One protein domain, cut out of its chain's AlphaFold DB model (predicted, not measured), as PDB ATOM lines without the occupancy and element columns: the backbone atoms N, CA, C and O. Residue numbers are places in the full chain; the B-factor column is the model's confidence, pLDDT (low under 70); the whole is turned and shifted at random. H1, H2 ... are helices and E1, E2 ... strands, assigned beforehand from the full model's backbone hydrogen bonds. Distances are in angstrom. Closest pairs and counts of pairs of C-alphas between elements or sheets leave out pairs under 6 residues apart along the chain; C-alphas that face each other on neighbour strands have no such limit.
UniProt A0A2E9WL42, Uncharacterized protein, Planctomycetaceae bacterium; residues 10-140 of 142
ATOM      1  N   ARG A  10     172.840 172.411 204.261       95.88
ATOM      2  CA  ARG A  10     171.982 172.280 205.451       95.88
ATOM      3  C   ARG A  10     170.506 172.049 205.115       95.88
ATOM      4  O   ARG A  10     169.795 171.452 205.918       95.88
ATOM      5  N   PHE A  11     170.062 172.529 203.952       97.06
ATOM      6  CA  PHE A  11     168.702 172.349 203.459       97.06
ATOM      7  C   PHE A  11     168.529 171.036 202.694       97.06
ATOM      8  O   PHE A  11     167.404 170.680 202.365       97.06
ATOM      9  N   HIS A  12     169.596 170.288 202.419       97.06
ATOM     10  CA  HIS A  12     169.492 169.018 201.716       97.06
ATOM     11  C   HIS A  12     169.021 167.912 202.673       97.06
ATOM     12  O   HIS A  12     169.568 167.700 203.760       97.06
ATOM     13  N   SER A  13     167.993 167.178 202.260       96.56
ATOM     14  CA  SER A  13     167.675 165.869 202.824       96.56
ATOM     15  C   SER A  13     168.312 164.805 201.942       96.56
ATOM     16  O   SER A  13     167.977 164.736 200.774       96.56
ATOM     17  N   ALA A  14     169.188 163.956 202.483       93.88
ATOM     18  CA  ALA A  14     169.862 162.914 201.695       93.88
ATOM     19  C   ALA A  14     168.953 161.723 201.330       93.88
ATOM     20  O   ALA A  14     169.280 160.927 200.454       93.88
ATOM     21  N   THR A  15     167.831 161.569 202.033       95.00
ATOM     22  CA  THR A  15     166.839 160.515 201.802       95.00
ATOM     23  C   THR A  15     165.461 161.130 201.669       95.00
ATOM     24  O   THR A  15     165.164 162.122 202.346       95.00
ATOM     25  N   GLU A  16     164.607 160.504 200.865       96.38
ATOM     26  CA  GLU A  16     163.215 160.912 200.728       96.38
ATOM     27  C   GLU A  16     162.469 160.772 202.068       96.38
ATOM     28  O   GLU A  16     162.428 159.676 202.639       96.38
ATOM     29  N   PRO A  17     161.901 161.862 202.614       95.12
ATOM     30  CA  PRO A  17     161.087 161.789 203.818       95.12
ATOM     31  C   PRO A  17     159.803 160.984 203.578       95.12
ATOM     32  O   PRO A  17     159.075 161.217 202.616       95.12
ATOM     33  N   ALA A  18     159.493 160.057 204.484       93.62
ATOM     34  CA  ALA A  18     158.251 159.293 204.423       93.62
ATOM     35  C   ALA A  18     157.024 160.166 204.751       93.62
ATOM     36  O   ALA A  18     157.132 161.184 205.431       93.62
ATOM     37  N   GLN A  19     155.837 159.699 204.348       92.12
ATOM     38  CA  GLN A  19     154.542 160.314 204.688       92.12
ATOM     39  C   GLN A  19     154.363 161.747 204.160       92.12
ATOM     40  O   GLN A  19     153.661 162.552 204.778       92.12
ATOM     41  N   ALA A  20     154.978 162.054 203.015       95.75
ATOM     42  CA  ALA A  20     154.702 163.291 202.304       95.75
ATOM     43  C   ALA A  20     153.206 163.403 201.977       95.75
ATOM     44  O   ALA A  20     152.534 162.427 201.644       95.75
ATOM     45  N   LYS A  21     152.674 164.610 202.152       96.75
ATOM     46  CA  LYS A  21     151.293 164.968 201.845       96.75
ATOM     47  C   LYS A  21     151.245 165.732 200.530       96.75
ATOM     48  O   LYS A  21     152.156 166.498 200.231       96.75
ATOM     49  N   SER A  22     150.146 165.604 199.793       96.81
ATOM     50  CA  SER A  22     149.897 166.463 198.634       96.81
ATOM     51  C   SER A  22     149.511 167.881 199.076       96.81
ATOM     52  O   SER A  22     148.961 168.073 200.171       96.81
ATOM     53  N   VAL A  23     149.745 168.876 198.224       96.56
ATOM     54  CA  VAL A  23     149.374 170.278 198.476       96.56
ATOM     55  C   VAL A  23     147.866 170.413 198.716       96.56
ATOM     56  O   VAL A  23     147.439 171.083 199.661       96.56
ATOM     57  N   ALA A  24     147.048 169.716 197.927       94.31
ATOM     58  CA  ALA A  24     145.598 169.697 198.076       94.31
ATOM     59  C   ALA A  24     145.164 169.114 199.433       94.31
ATOM     60  O   ALA A  24     144.250 169.638 200.072       94.31
ATOM     61  N   SER A  25     145.839 168.068 199.923       93.94
ATOM     62  CA  SER A  25     145.522 167.489 201.235       93.94
ATOM     63  C   SER A  25     145.853 168.442 202.393       93.94
ATOM     64  O   SER A  25     145.098 168.516 203.368       93.94
ATOM     65  N   LEU A  26     146.927 169.234 202.266       94.31
ATOM     66  CA  LEU A  26     147.255 170.292 203.224       94.31
ATOM     67  C   LEU A  26     146.237 171.433 203.194       94.31
ATOM     68  O   LEU A  26     145.940 171.987 204.247       94.31
ATOM     69  N   ARG A  27     145.643 171.744 202.038       92.25
ATOM     70  CA  ARG A  27     144.587 172.764 201.947       92.25
ATOM     71  C   ARG A  27     143.363 172.424 202.792       92.25
ATOM     72  O   ARG A  27     142.758 173.313 203.377       92.25
ATOM     73  N   VAL A  28     142.977 171.150 202.808       89.88
ATOM     74  CA  VAL A  28     141.737 170.692 203.452       89.88
ATOM     75  C   VAL A  28     141.940 170.394 204.938       89.88
ATOM     76  O   VAL A  28     141.045 170.653 205.737       89.88
ATOM     77  N   GLY A  29     143.093 169.832 205.313       86.25
ATOM     78  CA  GLY A  29     143.342 169.336 206.673       86.25
ATOM     79  C   GLY A  29     144.576 169.912 207.368       86.25
ATOM     80  O   GLY A  29     144.949 169.426 208.436       86.25
ATOM     81  N   GLY A  30     145.258 170.877 206.752       87.94
ATOM     82  CA  GLY A  30     146.426 171.538 207.323       87.94
ATOM     83  C   GLY A  30     146.048 172.536 208.413       87.94
ATOM     84  O   GLY A  30     145.007 173.181 208.358       87.94
ATOM     85  N   ASN A  31     146.936 172.681 209.394       93.19
ATOM     86  CA  ASN A  31     146.827 173.692 210.437       93.19
ATOM     87  C   ASN A  31     148.045 174.611 210.356       93.19
ATOM     88  O   ASN A  31     149.176 174.126 210.276       93.19
ATOM     89  N   SER A  32     147.822 175.925 210.399       95.56
ATOM     90  CA  SER A  32     148.915 176.901 210.483       95.56
ATOM     91  C   SER A  32     149.774 176.634 211.730       95.56
ATOM     92  O   SER A  32     149.254 176.296 212.794       95.56
ATOM     93  N   GLY A  33     151.094 176.731 211.591       95.44
ATOM     94  CA  GLY A  33     152.095 176.415 212.614       95.44
ATOM     95  C   GLY A  33     152.523 174.942 212.685       95.44
ATOM     96  O   GLY A  33     153.525 174.640 213.346       95.44
ATOM     97  N   ALA A  34     151.815 174.031 212.007       96.44
ATOM     98  CA  ALA A  34     152.136 172.606 212.016       96.44
ATOM     99  C   ALA A  34     153.420 172.295 211.235       96.44
ATOM    100  O   ALA A  34     153.687 172.886 210.187       96.44
ATOM    101  N   ASP A  35     154.180 171.316 211.722       96.81
ATOM    102  CA  ASP A  35     155.278 170.727 210.959       96.81
ATOM    103  C   ASP A  35     154.705 169.771 209.906       96.81
ATOM    104  O   ASP A  35     153.856 168.921 210.198       96.81
ATOM    105  N   VAL A  36     155.138 169.947 208.659       97.38
ATOM    106  CA  VAL A  36     154.612 169.239 207.493       97.38
ATOM    107  C   VAL A  36     155.735 168.693 206.623       97.38
ATOM    108  O   VAL A  36     156.831 169.250 206.548       97.38
ATOM    109  N   ILE A  37     155.415 167.600 205.935       98.00
ATOM    110  CA  ILE A  37     156.178 167.060 204.816       98.00
ATOM    111  C   ILE A  37     155.238 167.130 203.617       98.00
ATOM    112  O   ILE A  37     154.145 166.563 203.669       98.00
ATOM    113  N   VAL A  38     155.622 167.862 202.578       98.19
ATOM    114  CA  VAL A  38     154.803 168.088 201.384       98.19
ATOM    115  C   VAL A  38     155.568 167.699 200.134       98.19
ATOM    116  O   VAL A  38     156.761 167.969 200.038       98.19
ATOM    117  N   GLU A  39     154.886 167.073 199.184       98.19
ATOM    118  CA  GLU A  39     155.441 166.760 197.868       98.19
ATOM    119  C   GLU A  39     154.750 167.540 196.750       98.19
ATOM    120  O   GLU A  39     153.591 167.954 196.872       98.19
ATOM    121  N   GLY A  40     155.474 167.726 195.652       97.44
ATOM    122  CA  GLY A  40     154.956 168.357 194.448       97.44
ATOM    123  C   GLY A  40     156.039 168.616 193.407       97.44
ATOM    124  O   GLY A  40     157.195 168.216 193.570       97.44
ATOM    125  N   ARG A  41     155.656 169.338 192.356       97.38
ATOM    126  CA  ARG A  41     156.542 169.799 191.283       97.38
ATOM    127  C   ARG A  41     156.870 171.271 191.455       97.38
ATOM    128  O   ARG A  41     155.991 172.084 191.743       97.38
ATOM    129  N   VAL A  42     158.127 171.632 191.241       96.81
ATOM    130  CA  VAL A  42     158.556 173.034 191.232       96.81
ATOM    131  C   VAL A  42     157.951 173.745 190.017       96.81
ATOM    132  O   VAL A  42     158.128 173.302 188.886       96.81
ATOM    133  N   ARG A  43     157.232 174.851 190.235       93.44
ATOM    134  CA  ARG A  43     156.582 175.630 189.167       93.44
ATOM    135  C   ARG A  43     157.283 176.943 188.867       93.44
ATOM    136  O   ARG A  43     157.667 177.149 187.735       93.44
ATOM    137  N   ASP A  44     157.412 177.835 189.843       93.00
ATOM    138  CA  ASP A  44     158.025 179.155 189.651       93.00
ATOM    139  C   ASP A  44     159.174 179.288 190.633       93.00
ATOM    140  O   ASP A  44     158.949 179.173 191.834       93.00
ATOM    141  N   ILE A  45     160.394 179.536 190.160       94.38
ATOM    142  CA  ILE A  45     161.558 179.686 191.039       94.38
ATOM    143  C   ILE A  45     161.922 181.163 191.129       94.38
ATOM    144  O   ILE A  45     162.245 181.796 190.121       94.38
ATOM    145  N   SER A  46     161.894 181.701 192.345       92.88
ATOM    146  CA  SER A  46     162.367 183.051 192.641       92.88
ATOM    147  C   SER A  46     163.872 183.157 192.398       92.88
ATOM    148  O   SER A  46     164.614 182.186 192.537       92.88
ATOM    149  N   GLU A  47     164.371 184.365 192.134       88.38
ATOM    150  CA  GLU A  47     165.820 184.602 192.183       88.38
ATOM    151  C   GLU A  47     166.403 184.380 193.588       88.38
ATOM    152  O   GLU A  47     167.609 184.213 193.738       88.38
ATOM    153  N   ARG A  48     165.548 184.370 194.619       88.94
ATOM    154  CA  ARG A  48     165.903 184.141 196.024       88.94
ATOM    155  C   ARG A  48     165.530 182.723 196.475       88.94
ATOM    156  O   ARG A  48     165.406 181.796 195.677       88.94
ATOM    157  N   SER A  49     165.336 182.555 197.776       93.50
ATOM    158  CA  SER A  49     165.214 181.277 198.461       93.50
ATOM    159  C   SER A  49     163.795 180.722 198.445       93.50
ATOM    160  O   SER A  49     163.342 180.171 199.444       93.50
ATOM    161  N   ALA A  50     163.061 180.908 197.351       97.06
ATOM    162  CA  ALA A  50     161.659 180.528 197.291       97.06
ATOM    163  C   ALA A  50     161.266 179.960 195.933       97.06
ATOM    164  O   ALA A  50     161.810 180.349 194.896       97.06
ATOM    165  N   PHE A  51     160.277 179.078 195.945       97.50
ATOM    166  CA  PHE A  51     159.607 178.618 194.741       97.50
ATOM    167  C   PHE A  51     158.137 178.290 195.003       97.50
ATOM    168  O   PHE A  51     157.738 178.005 196.131       97.50
ATOM    169  N   THR A  52     157.324 178.302 193.954       97.44
ATOM    170  CA  THR A  52     155.956 177.776 193.988       97.44
ATOM    171  C   THR A  52     155.992 176.265 193.787       97.44
ATOM    172  O   THR A  52     156.595 175.783 192.830       97.44
ATOM    173  N   LEU A  53     155.326 175.521 194.667       97.94
ATOM    174  CA  LEU A  53     155.134 174.078 194.570       97.94
ATOM    175  C   LEU A  53     153.725 173.790 194.045       97.94
ATOM    176  O   LEU A  53     152.745 174.254 194.633       97.94
ATOM    177  N   ALA A  54     153.629 173.031 192.958       97.19
ATOM    178  CA  ALA A  54     152.383 172.542 192.382       97.19
ATOM    179  C   ALA A  54     152.124 171.089 192.806       97.19
ATOM    180  O   ALA A  54     153.043 170.274 192.861       97.19
ATOM    181  N   ASP A  55     150.869 170.764 193.108       96.75
ATOM    182  CA  ASP A  55     150.432 169.411 193.447       96.75
ATOM    183  C   ASP A  55     150.720 168.435 192.297       96.75
ATOM    184  O   ASP A  55     150.566 168.772 191.123       96.75
ATOM    185  N   MET A  56     151.083 167.197 192.636       94.62
ATOM    186  CA  MET A  56     151.334 166.132 191.662       94.62
ATOM    187  C   MET A  56     150.109 165.808 190.797       94.62
ATOM    188  O   MET A  56     150.272 165.327 189.672       94.62
ATOM    189  N   ALA A  57     148.902 166.069 191.311       93.38
ATOM    190  CA  ALA A  57     147.643 165.867 190.604       93.38
ATOM    191  C   ALA A  57     147.342 166.937 189.538       93.38
ATOM    192  O   ALA A  57     146.432 166.731 188.739       93.38
ATOM    193  N   LEU A  58     148.068 168.061 189.527       93.06
ATOM    194  CA  LEU A  58     147.943 169.072 188.477       93.06
ATOM    195  C   LEU A  58     148.741 168.650 187.236       93.06
ATOM    196  O   LEU A  58     149.863 168.143 187.341       93.06
ATOM    197  N   THR A  59     148.179 168.912 186.061       89.62
ATOM    198  CA  THR A  59     148.793 168.657 184.757       89.62
ATOM    199  C   THR A  59     149.564 169.896 184.326       89.62
ATOM    200  O   THR A  59     148.987 170.962 184.114       89.62
ATOM    201  N   SER A  60     150.884 169.780 184.195       88.00
ATOM    202  CA  SER A  60     151.677 170.853 183.593       88.00
ATOM    203  C   SER A  60     151.410 170.934 182.093       88.00
ATOM    204  O   SER A  60     151.030 169.945 181.461       88.00
ATOM    205  N   CYS A  61     151.677 172.090 181.490       85.19
ATOM    206  CA  CYS A  61     151.543 172.258 180.046       85.19
ATOM    207  C   CYS A  61     152.435 171.273 179.258       85.19
ATOM    208  O   CYS A  61     152.047 170.817 178.188       85.19
ATOM    209  N   ALA A  62     153.595 170.888 179.802       83.62
ATOM    210  CA  ALA A  62     154.488 169.873 179.236       83.62
ATOM    211  C   ALA A  62     153.876 168.465 179.174       83.62
ATOM    212  O   ALA A  62     154.297 167.655 178.354       83.62
ATOM    213  N   ALA A  63     152.933 168.159 180.068       83.38
ATOM    214  CA  ALA A  63     152.300 166.848 180.175       83.38
ATOM    215  C   ALA A  63     151.007 166.735 179.346       83.38
ATOM    216  O   ALA A  63     150.342 165.702 179.400       83.38
ATOM    217  N   MET A  64     150.632 167.783 178.607       82.31
ATOM    218  CA  MET A  64     149.453 167.770 177.741       82.31
ATOM    219  C   MET A  64     149.738 167.065 176.410       82.31
ATOM    220  O   MET A  64     150.854 167.102 175.899       82.31
ATOM    221  N   ASP A  65     148.699 166.463 175.827       73.50
ATOM    222  CA  ASP A  65     148.797 165.662 174.597       73.50
ATOM    223  C   ASP A  65     149.179 166.477 173.344       73.50
ATOM    224  O   ASP A  65     149.591 165.906 172.333       73.50
ATOM    225  N   GLU A  66     149.048 167.807 173.389       73.06
ATOM    226  CA  GLU A  66     149.423 168.701 172.293       73.06
ATOM    227  C   GLU A  66     150.852 169.246 172.482       73.06
ATOM    228  O   GLU A  66     151.068 170.124 173.332       73.06
ATOM    229  N   PRO A  67     151.837 168.773 171.687       63.81
ATOM    230  CA  PRO A  67     153.185 169.324 171.720       63.81
ATOM    231  C   PRO A  67     153.182 170.788 171.252       63.81
ATOM    232  O   PRO A  67     152.418 171.167 170.367       63.81
ATOM    233  N   ASP A  68     154.054 171.606 171.845       67.19
ATOM    234  CA  ASP A  68     154.280 173.023 171.510       67.19
ATOM    235  C   ASP A  68     153.104 173.995 171.746       67.19
ATOM    236  O   ASP A  68     153.160 175.144 171.304       67.19
ATOM    237  N   HIS A  69     152.060 173.609 172.490       74.25
ATOM    238  CA  HIS A  69     150.940 174.527 172.755       74.25
ATOM    239  C   HIS A  69     151.317 175.722 173.664       74.25
ATOM    240  O   HIS A  69     150.583 176.710 173.718       74.25
ATOM    241  N   CYS A  70     152.445 175.651 174.388       77.31
ATOM    242  CA  CYS A  70     152.843 176.644 175.388       77.31
ATOM    243  C   CYS A  70     154.333 177.014 175.296       77.31
ATOM    244  O   CYS A  70     155.200 176.144 175.250       77.31
ATOM    245  N   SER A  71     154.649 178.313 175.362       81.06
ATOM    246  CA  SER A  71     156.035 178.816 175.407       81.06
ATOM    247  C   SER A  71     156.724 178.617 176.762       81.06
ATOM    248  O   SER A  71     157.932 178.815 176.872       81.06
ATOM    249  N   THR A  72     155.964 178.252 177.794       81.06
ATOM    250  CA  THR A  72     156.432 177.969 179.156       81.06
ATOM    251  C   THR A  72     155.905 176.596 179.581       81.06
ATOM    252  O   THR A  72     154.922 176.512 180.314       81.06
ATOM    253  N   PRO A  73     156.511 175.494 179.103       78.44
ATOM    254  CA  PRO A  73     155.983 174.139 179.300       78.44
ATOM    255  C   PRO A  73     155.907 173.713 180.777       78.44
ATOM    256  O   PRO A  73     155.111 172.851 181.137       78.44
ATOM    257  N   TRP A  74     156.687 174.343 181.656       80.81
ATOM    258  CA  TRP A  74     156.613 174.132 183.103       80.81
ATOM    259  C   TRP A  74     155.444 174.838 183.803       80.81
ATOM    260  O   TRP A  74     155.247 174.655 185.006       80.81
ATOM    261  N   ASP A  75     154.699 175.672 183.082       83.00
ATOM    262  CA  ASP A  75     153.542 176.369 183.619       83.00
ATOM    263  C   ASP A  75     152.314 175.442 183.677       83.00
ATOM    264  O   ASP A  75     152.324 174.298 183.220       83.00
ATOM    265  N   TYR A  76     151.249 175.959 184.273       86.12
ATOM    266  CA  TYR A  76     149.963 175.299 184.441       86.12
ATOM    267  C   TYR A  76     148.833 176.222 183.964       86.12
ATOM    268  O   TYR A  76     147.720 176.169 184.467       86.12
ATOM    269  N   CYS A  77     149.102 177.132 183.025       82.38
ATOM    270  CA  CYS A  77     148.130 178.139 182.585       82.38
ATOM    271  C   CYS A  77     146.867 177.546 181.929       82.38
ATOM    272  O   CYS A  77     145.844 178.225 181.863       82.38
ATOM    273  N   CYS A  78     146.935 176.288 181.488       84.12
ATOM    274  CA  CYS A  78     145.822 175.529 180.924       84.12
ATOM    275  C   CYS A  78     145.025 174.718 181.965       84.12
ATOM    276  O   CYS A  78     144.014 174.117 181.609       84.12
ATOM    277  N   GLU A  79     145.453 174.702 183.232       86.44
ATOM    278  CA  GLU A  79     144.705 174.074 184.324       86.44
ATOM    279  C   GLU A  79     143.515 174.914 184.792       86.44
ATOM    280  O   GLU A  79     143.455 176.133 184.605       86.44
ATOM    281  N   ASP A  80     142.570 174.254 185.464       89.25
ATOM    282  CA  ASP A  80     141.442 174.941 186.088       89.25
ATOM    283  C   ASP A  80     141.944 175.931 187.171       89.25
ATOM    284  O   ASP A  80     142.677 175.542 188.089       89.25
ATOM    285  N   PRO A  81     141.548 177.222 187.131       88.00
ATOM    286  CA  PRO A  81     142.027 178.213 188.094       88.00
ATOM    287  C   PRO A  81     141.686 177.894 189.557       88.00
ATOM    288  O   PRO A  81     142.437 178.266 190.464       88.00
ATOM    289  N   ALA A  82     140.560 177.222 189.816       88.62
ATOM    290  CA  ALA A  82     140.203 176.787 191.161       88.62
ATOM    291  C   ALA A  82     141.076 175.603 191.600       88.62
ATOM    292  O   ALA A  82     141.530 175.591 192.746       88.62
ATOM    293  N   ALA A  83     141.384 174.667 190.699       90.25
ATOM    294  CA  ALA A  83     142.342 173.594 190.962       90.25
ATOM    295  C   ALA A  83     143.737 174.152 191.283       90.25
ATOM    296  O   ALA A  83     144.323 173.770 192.297       90.25
ATOM    297  N   LEU A  84     144.229 175.134 190.517       90.50
ATOM    298  CA  LEU A  84     145.507 175.802 190.791       90.50
ATOM    299  C   LEU A  84     145.538 176.473 192.159       90.50
ATOM    300  O   LEU A  84     146.512 176.333 192.900       90.50
ATOM    301  N   LYS A  85     144.466 177.181 192.522       88.19
ATOM    302  CA  LYS A  85     144.361 177.829 193.832       88.19
ATOM    303  C   LYS A  85     144.436 176.814 194.976       88.19
ATOM    304  O   LYS A  85     145.020 177.099 196.018       88.19
ATOM    305  N   LEU A  86     143.844 175.635 194.800       90.88
ATOM    306  CA  LEU A  86     143.859 174.581 195.815       90.88
ATOM    307  C   LEU A  86     145.205 173.850 195.859       90.88
ATOM    308  O   LEU A  86     145.709 173.587 196.953       90.88
ATOM    309  N   GLY A  87     145.789 173.585 194.690       94.50
ATOM    310  CA  GLY A  87     146.959 172.739 194.480       94.50
ATOM    311  C   GLY A  87     148.298 173.468 194.383       94.50
ATOM    312  O   GLY A  87     149.263 172.855 193.947       94.50
ATOM    313  N   THR A  88     148.402 174.744 194.766       96.44
ATOM    314  CA  THR A  88     149.698 175.453 194.800       96.44
ATOM    315  C   THR A  88     150.004 176.073 196.161       96.44
ATOM    316  O   THR A  88     149.114 176.584 196.843       96.44
ATOM    317  N   LEU A  89     151.268 176.036 196.578       97.31
ATOM    318  CA  LEU A  89     151.748 176.746 197.768       97.31
ATOM    319  C   LEU A  89     153.138 177.339 197.535       97.31
ATOM    320  O   LEU A  89     153.849 176.921 196.622       97.31
ATOM    321  N   ILE A  90     153.532 178.303 198.365       97.88
ATOM    322  CA  ILE A  90     154.880 178.882 198.322       97.88
ATOM    323  C   ILE A  90     155.790 178.107 199.270       97.88
ATOM    324  O   ILE A  90     155.478 177.942 200.443       97.88
ATOM    325  N   VAL A  91     156.943 177.671 198.790       98.38
ATOM    326  CA  VAL A  91     158.028 177.161 199.623       98.38
ATOM    327  C   VAL A  91     159.068 178.259 199.756       98.38
ATOM    328  O   VAL A  91     159.520 178.795 198.749       98.38
ATOM    329  N   GLU A  92     159.463 178.587 200.982       97.88
ATOM    330  CA  GLU A  92     160.523 179.555 201.257       97.88
ATOM    331  C   GLU A  92     161.516 178.971 202.263       97.88
ATOM    332  O   GLU A  92     161.145 178.577 203.368       97.88
ATOM    333  N   PHE A  93     162.791 178.905 201.888       97.56
ATOM    334  CA  PHE A  93     163.856 178.488 202.793       97.56
ATOM    335  C   PHE A  93     164.189 179.641 203.730       97.56
ATOM    336  O   PHE A  93     164.493 180.756 203.292       97.56
ATOM    337  N   THR A  94     164.129 179.358 205.028       92.69
ATOM    338  CA  THR A  94     164.307 180.368 206.072       92.69
ATOM    339  C   THR A  94     165.352 179.938 207.089       92.69
ATOM    340  O   THR A  94     165.574 178.753 207.340       92.69
ATOM    341  N   GLU A  95     165.996 180.926 207.693       87.50
ATOM    342  CA  GLU A  95     166.876 180.781 208.839       87.50
ATOM    343  C   GLU A  95     166.492 181.840 209.869       87.50
ATOM    344  O   GLU A  95     166.399 183.021 209.540       87.50
ATOM    345  N   ASN A  96     166.265 181.423 211.120       87.31
ATOM    346  CA  ASN A  96     165.776 182.308 212.183       87.31
ATOM    347  C   ASN A  96     164.538 183.116 211.745       87.31
ATOM    348  O   ASN A  96     164.477 184.324 211.954       87.31
ATOM    349  N   GLU A  97     163.590 182.442 211.079       81.31
ATOM    350  CA  GLU A  97     162.332 183.022 210.572       81.31
ATOM    351  C   GLU A  97     162.508 184.091 209.473       81.31
ATOM    352  O   GLU A  97     161.540 184.733 209.072       81.31
ATOM    353  N   ALA A  98     163.723 184.260 208.939       89.25
ATOM    354  CA  ALA A  98     164.013 185.165 207.832       89.25
ATOM    355  C   ALA A  98     164.381 184.386 206.554       89.25
ATOM    356  O   ALA A  98     165.112 183.397 206.643       89.25
ATOM    357  N   PRO A  99     163.950 184.832 205.359       92.19
ATOM    358  CA  PRO A  99     164.363 184.221 204.099       92.19
ATOM    359  C   PRO A  99     165.880 184.285 203.928       92.19
ATOM    360  O   PRO A  99     166.503 185.330 204.162       92.19
ATOM    361  N   VAL A 100     166.481 183.177 203.503       95.19
ATOM    362  CA  VAL A 100     167.924 183.143 203.254       95.19
ATOM    363  C   VAL A 100     168.284 183.883 201.968       95.19
ATOM    364  O   VAL A 100     167.503 184.034 201.032       95.19
ATOM    365  N   LYS A 101     169.517 184.378 201.916       94.62
ATOM    366  CA  LYS A 101     170.068 185.117 200.775       94.62
ATOM    367  C   LYS A 101     170.703 184.162 199.761       94.62
ATOM    368  O   LYS A 101     171.864 184.319 199.400       94.62
ATOM    369  N   GLU A 102     169.947 183.150 199.364       95.31
ATOM    370  CA  GLU A 102     170.389 182.043 198.511       95.31
ATOM    371  C   GLU A 102     169.306 181.757 197.456       95.31
ATOM    372  O   GLU A 102     168.162 182.161 197.643       95.31
ATOM    373  N   THR A 103     169.633 181.077 196.357       95.44
ATOM    374  CA  THR A 103     168.666 180.640 195.338       95.44
ATOM    375  C   THR A 103     168.433 179.136 195.398       95.44
ATOM    376  O   THR A 103     169.372 178.357 195.570       95.44
ATOM    377  N   ALA A 104     167.176 178.718 195.233       95.81
ATOM    378  CA  ALA A 104     166.828 177.304 195.110       95.81
ATOM    379  C   ALA A 104     167.208 176.717 193.741       95.81
ATOM    380  O   ALA A 104     167.397 175.507 193.623       95.81
ATOM    381  N   ARG A 105     167.340 177.564 192.711       95.31
ATOM    382  CA  ARG A 105     167.669 177.129 191.351       95.31
ATOM    383  C   ARG A 105     169.043 176.460 191.321       95.31
ATOM    384  O   ARG A 105     170.030 177.028 191.781       95.31
ATOM    385  N   GLY A 106     169.102 175.269 190.739       94.62
ATOM    386  CA  GLY A 106     170.313 174.465 190.606       94.62
ATOM    387  C   GLY A 106     170.712 173.697 191.869       94.62
ATOM    388  O   GLY A 106     171.668 172.923 191.810       94.62
ATOM    389  N   PHE A 107     170.006 173.854 192.996       96.12
ATOM    390  CA  PHE A 107     170.301 173.104 194.218       96.12
ATOM    391  C   PHE A 107     170.014 171.617 194.007       96.12
ATOM    392  O   PHE A 107     168.864 171.236 193.822       96.12
ATOM    393  N   HIS A 108     171.057 170.779 193.984       95.50
ATOM    394  CA  HIS A 108     170.950 169.355 193.616       95.50
ATOM    395  C   HIS A 108     170.218 169.124 192.280       95.50
ATOM    396  O   HIS A 108     169.495 168.149 192.117       95.50
ATOM    397  N   GLY A 109     170.396 170.038 191.317       94.06
ATOM    398  CA  GLY A 109     169.737 169.961 190.008       94.06
ATOM    399  C   GLY A 109     168.283 170.445 189.986       94.06
ATOM    400  O   GLY A 109     167.649 170.341 188.944       94.06
ATOM    401  N   LEU A 110     167.772 171.002 191.091       96.00
ATOM    402  CA  LEU A 110     166.422 171.561 191.166       96.00
ATOM    403  C   LEU A 110     166.222 172.654 190.110       96.00
ATOM    404  O   LEU A 110     166.857 173.712 190.145       96.00
ATOM    405  N   ASP A 111     165.282 172.411 189.208       95.00
ATOM    406  CA  ASP A 111     164.774 173.373 188.241       95.00
ATOM    407  C   ASP A 111     163.244 173.230 188.155       95.00
ATOM    408  O   ASP A 111     162.597 172.606 188.999       95.00
ATOM    409  N   HIS A 112     162.631 173.877 187.173       94.44
ATOM    410  CA  HIS A 112     161.216 173.736 186.897       94.44
ATOM    411  C   HIS A 112     160.856 172.268 186.645       94.44
ATOM    412  O   HIS A 112     161.632 171.513 186.066       94.44
ATOM    413  N   LEU A 113     159.652 171.889 187.066       94.50
ATOM    414  CA  LEU A 113     159.098 170.536 187.031       94.50
ATOM    415  C   LEU A 113     159.834 169.489 187.873       94.50
ATOM    416  O   LEU A 113     159.284 168.401 188.030       94.50
ATOM    417  N   SER A 114     160.980 169.812 188.487       96.38
ATOM    418  CA  SER A 114     161.627 168.911 189.438       96.38
ATOM    419  C   SER A 114     160.641 168.491 190.525       96.38
ATOM    420  O   SER A 114     159.973 169.330 191.142       96.38
ATOM    421  N   GLU A 115     160.558 167.186 190.759       97.38
ATOM    422  CA  GLU A 115     159.774 166.630 191.851       97.38
ATOM    423  C   GLU A 115     160.559 166.736 193.153       97.38
ATOM    424  O   GLU A 115     161.719 166.323 193.250       97.38
ATOM    425  N   VAL A 116     159.926 167.303 194.175       98.12
ATOM    426  CA  VAL A 116     160.574 167.552 195.460       98.12
ATOM    427  C   VAL A 116     159.692 167.119 196.618       98.12
ATOM    428  O   VAL A 116     158.465 167.178 196.549       98.12
ATOM    429  N   VAL A 117     160.342 166.744 197.718       98.25
ATOM    430  CA  VAL A 117     159.704 166.548 199.020       98.25
ATOM    431  C   VAL A 117     160.296 167.550 200.000       98.25
ATOM    432  O   VAL A 117     161.490 167.532 200.295       98.25
ATOM    433  N   VAL A 118     159.458 168.443 200.511       98.25
ATOM    434  CA  VAL A 118     159.844 169.558 201.375       98.25
ATOM    435  C   VAL A 118     159.382 169.278 202.795       98.25
ATOM    436  O   VAL A 118     158.220 168.964 203.033       98.25
ATOM    437  N   THR A 119     160.289 169.426 203.754       97.94
ATOM    438  CA  THR A 119     159.973 169.431 205.185       97.94
ATOM    439  C   THR A 119     160.042 170.859 205.703       97.94
ATOM    440  O   THR A 119     161.016 171.573 205.451       97.94
ATOM    441  N   GLY A 120     159.030 171.282 206.452       96.56
ATOM    442  CA  GLY A 120     158.988 172.637 206.982       96.56
ATOM    443  C   GLY A 120     157.778 172.911 207.855       96.56
ATOM    444  O   GLY A 120     157.045 172.001 208.236       96.56
ATOM    445  N   LYS A 121     157.577 174.189 208.163       97.19
ATOM    446  CA  LYS A 121     156.432 174.664 208.941       97.19
ATOM    447  C   LYS A 121     155.401 175.305 208.023       97.19
ATOM    448  O   LYS A 121     155.739 176.215 207.271       97.19
ATOM    449  N   LEU A 122     154.162 174.825 208.088       97.56
ATOM    450  CA  LEU A 122     153.046 175.358 207.313       97.56
ATOM    451  C   LEU A 122     152.555 176.670 207.921       97.56
ATOM    452  O   LEU A 122     152.280 176.735 209.116       97.56
ATOM    453  N   THR A 123     152.351 177.671 207.081       97.00
ATOM    454  CA  THR A 123     151.630 178.898 207.401       97.00
ATOM    455  C   THR A 123     150.419 178.986 206.491       97.00
ATOM    456  O   THR A 123     150.524 178.786 205.281       97.00
ATOM    457  N   ILE A 124     149.267 179.279 207.083       95.44
ATOM    458  CA  ILE A 124     148.044 179.635 206.365       95.44
ATOM    459  C   ILE A 124     147.672 181.042 206.819       95.44
ATOM    460  O   ILE A 124     147.503 181.253 208.023       95.44
ATOM    461  N   ASP A 125     147.617 181.992 205.887       93.75
ATOM    462  CA  ASP A 125     147.233 183.373 206.191       93.75
ATOM    463  C   ASP A 125     145.704 183.559 206.217       93.75
ATOM    464  O   ASP A 125     144.936 182.658 205.869       93.75
ATOM    465  N   ASP A 126     145.253 184.752 206.609       92.25
ATOM    466  CA  ASP A 126     143.825 185.087 206.715       92.25
ATOM    467  C   ASP A 126     143.082 185.046 205.364       92.25
ATOM    468  O   ASP A 126     141.852 184.984 205.325       92.25
ATOM    469  N   LEU A 127     143.814 185.077 204.245       90.75
ATOM    470  CA  LEU A 127     143.275 184.959 202.888       90.75
ATOM    471  C   LEU A 127     143.278 183.503 202.387       90.75
ATOM    472  O   LEU A 127     142.793 183.225 201.285       90.75
ATOM    473  N   GLY A 128     143.790 182.571 203.193       89.06
ATOM    474  CA  GLY A 128     143.908 181.154 202.875       89.06
ATOM    475  C   GLY A 128     145.096 180.817 201.974       89.06
ATOM    476  O   GLY A 128     145.137 179.704 201.435       89.06
ATOM    477  N   ASN A 129     146.052 181.732 201.785       92.50
ATOM    478  CA  ASN A 129     147.301 181.419 201.096       92.50
ATOM    479  C   ASN A 129     148.140 180.503 201.982       92.50
ATOM    480  O   ASN A 129     148.226 180.701 203.193       92.50
ATOM    481  N   MET A 130     148.762 179.500 201.365       96.12
ATOM    482  CA  MET A 130     149.623 178.557 202.067       96.12
ATOM    483  C   MET A 130     151.072 178.808 201.694       96.12
ATOM    484  O   MET A 130     151.407 178.906 200.509       96.12
ATOM    485  N   SER A 131     151.927 178.839 202.707       97.12
ATOM    486  CA  SER A 131     153.369 178.796 202.534       97.12
ATOM    487  C   SER A 131     154.012 177.793 203.484       97.12
ATOM    488  O   SER A 131     153.460 177.456 204.530       97.12
ATOM    489  N   VAL A 132     155.180 177.282 203.111       97.81
ATOM    490  CA  VAL A 132     155.995 176.400 203.938       97.81
ATOM    491  C   VAL A 132     157.342 177.065 204.160       97.81
ATOM    492  O   VAL A 132     158.108 177.252 203.216       97.81
ATOM    493  N   ALA A 133     157.638 177.380 205.420       97.62
ATOM    494  CA  ALA A 133     158.979 177.742 205.852       97.62
ATOM    495  C   ALA A 133     159.836 176.467 205.863       97.62
ATOM    496  O   ALA A 133     159.767 175.660 206.797       97.62
ATOM    497  N   ALA A 134     160.575 176.240 204.779       97.69
ATOM    498  CA  ALA A 134     161.322 175.017 204.534       97.69
ATOM    499  C   ALA A 134     162.595 174.953 205.376       97.69
ATOM    500  O   ALA A 134     163.405 175.882 205.395       97.69
ATOM    501  N   SER A 135     162.781 173.807 206.027       95.56
ATOM    502  CA  SER A 135     164.006 173.449 206.741       95.56
ATOM    503  C   SER A 135     164.817 172.394 205.993       95.56
ATOM    504  O   SER A 135     166.038 172.366 206.132       95.56
ATOM    505  N   LYS A 136     164.162 171.545 205.188       96.75
ATOM    506  CA  LYS A 136     164.817 170.582 204.298       96.75
ATOM    507  C   LYS A 136     164.045 170.387 202.999       96.75
ATOM    508  O   LYS A 136     162.820 170.478 202.982       96.75
ATOM    509  N   VAL A 137     164.762 170.022 201.947       97.94
ATOM    510  CA  VAL A 137     164.230 169.569 200.666       97.94
ATOM    511  C   VAL A 137     164.995 168.330 200.200       97.94
ATOM    512  O   VAL A 137     166.220 168.262 200.292       97.94
ATOM    513  N   TYR A 138     164.254 167.335 199.733       98.12
ATOM    514  CA  TYR A 138     164.751 166.223 198.935       98.12
ATOM    515  C   TYR A 138     164.361 166.488 197.482       98.12
ATOM    516  O   TYR A 138     163.189 166.756 197.215       98.12
ATOM    517  N   VAL A 139     165.322 166.429 196.564       97.38
ATOM    518  CA  VAL A 139     165.075 166.538 195.121       97.38
ATOM    519  C   VAL A 139     165.093 165.123 194.560       97.38
ATOM    520  O   VAL A 139     166.110 164.436 194.680       97.38
ATOM    521  N   ARG A 140     163.969 164.654 194.003       95.31
ATOM    522  CA  ARG A 140     163.919 163.335 193.362       95.31
ATOM    523  C   ARG A 140     164.795 163.389 192.114       95.31
ATOM    524  O   ARG A 140     164.667 164.300 191.301       95.31
TER     525      ARG A 140
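What this domain is: This is residues 10 to 140 of the 142 residues of an uncharacterized protein of Planctomycetaceae bacterium (UniProt A0A2E9WL42). A small closed barrel of five strands, three of which, E1, E4 and E5, bend strongly, makes the core, with two short helices, H1 and H2, packed on its outside near the end of E2 and the start of E3. A long loop within residues 55 to 80 reaches up to 25 A from the mean of the C-alphas. The printed part has 131 residues, in the order H1 E1 E2 H2 E3 E4 E5; the class is mixed, with under half of the residues in named elements. It is compact, with a radius of gyration of the C-alphas of 14.2 A and spans of 44 by 31 by 26 A.

How they stand to each other: H1, residues 23 to 29, is on the barrel, outside it, at a height of 7.9 A over the sheet. E1, residues 35 to 45, bends by 87 degrees at residue 41. E2, residues 50 to 54, forms an antiparallel hairpin with E1, N 43 and O 52 being 2.8 A apart. H2, residues 81 to 87, touches H1, about perpendicular at 77 degrees; their closest C-alphas, of Ala 24 and Gly 87, are 4.9 A apart. E3, residues 88 to 95, is antiparallel to E2, with N 51 and O 91 at 2.9 A. E4, residues 115 to 124, is antiparallel to E1, with N 38 and O 118 at 2.9 A. E5, residues 130 to 139, forms an antiparallel hairpin with E4, with N 123 and O 131 at 2.8 A, and is parallel to E3, with N 92 and O 132 at 2.9 A. In H1 and H2 every O i to N i+4 pair is within hydrogen-bond range.

Where its parts are: H1 begins at C-alpha 23 (149.374, 170.278, 198.476) and is 10.2 A long; H2 is 9.8 A. E1 is 22.7 A, E2 13.2 A, E3 22.8 A, E4 22.7 A and E5 20.8 A long, ending at C-alpha 139 (165.075, 166.538, 195.121).

The domain as a whole: The C-alphas farthest apart, of Glu 66 and Asn 96, are 45.2 A apart. The printed part has no cut. The links E2 to H2 and E3 to E4 are long. Residues 67 to 68 have pLDDT under 70.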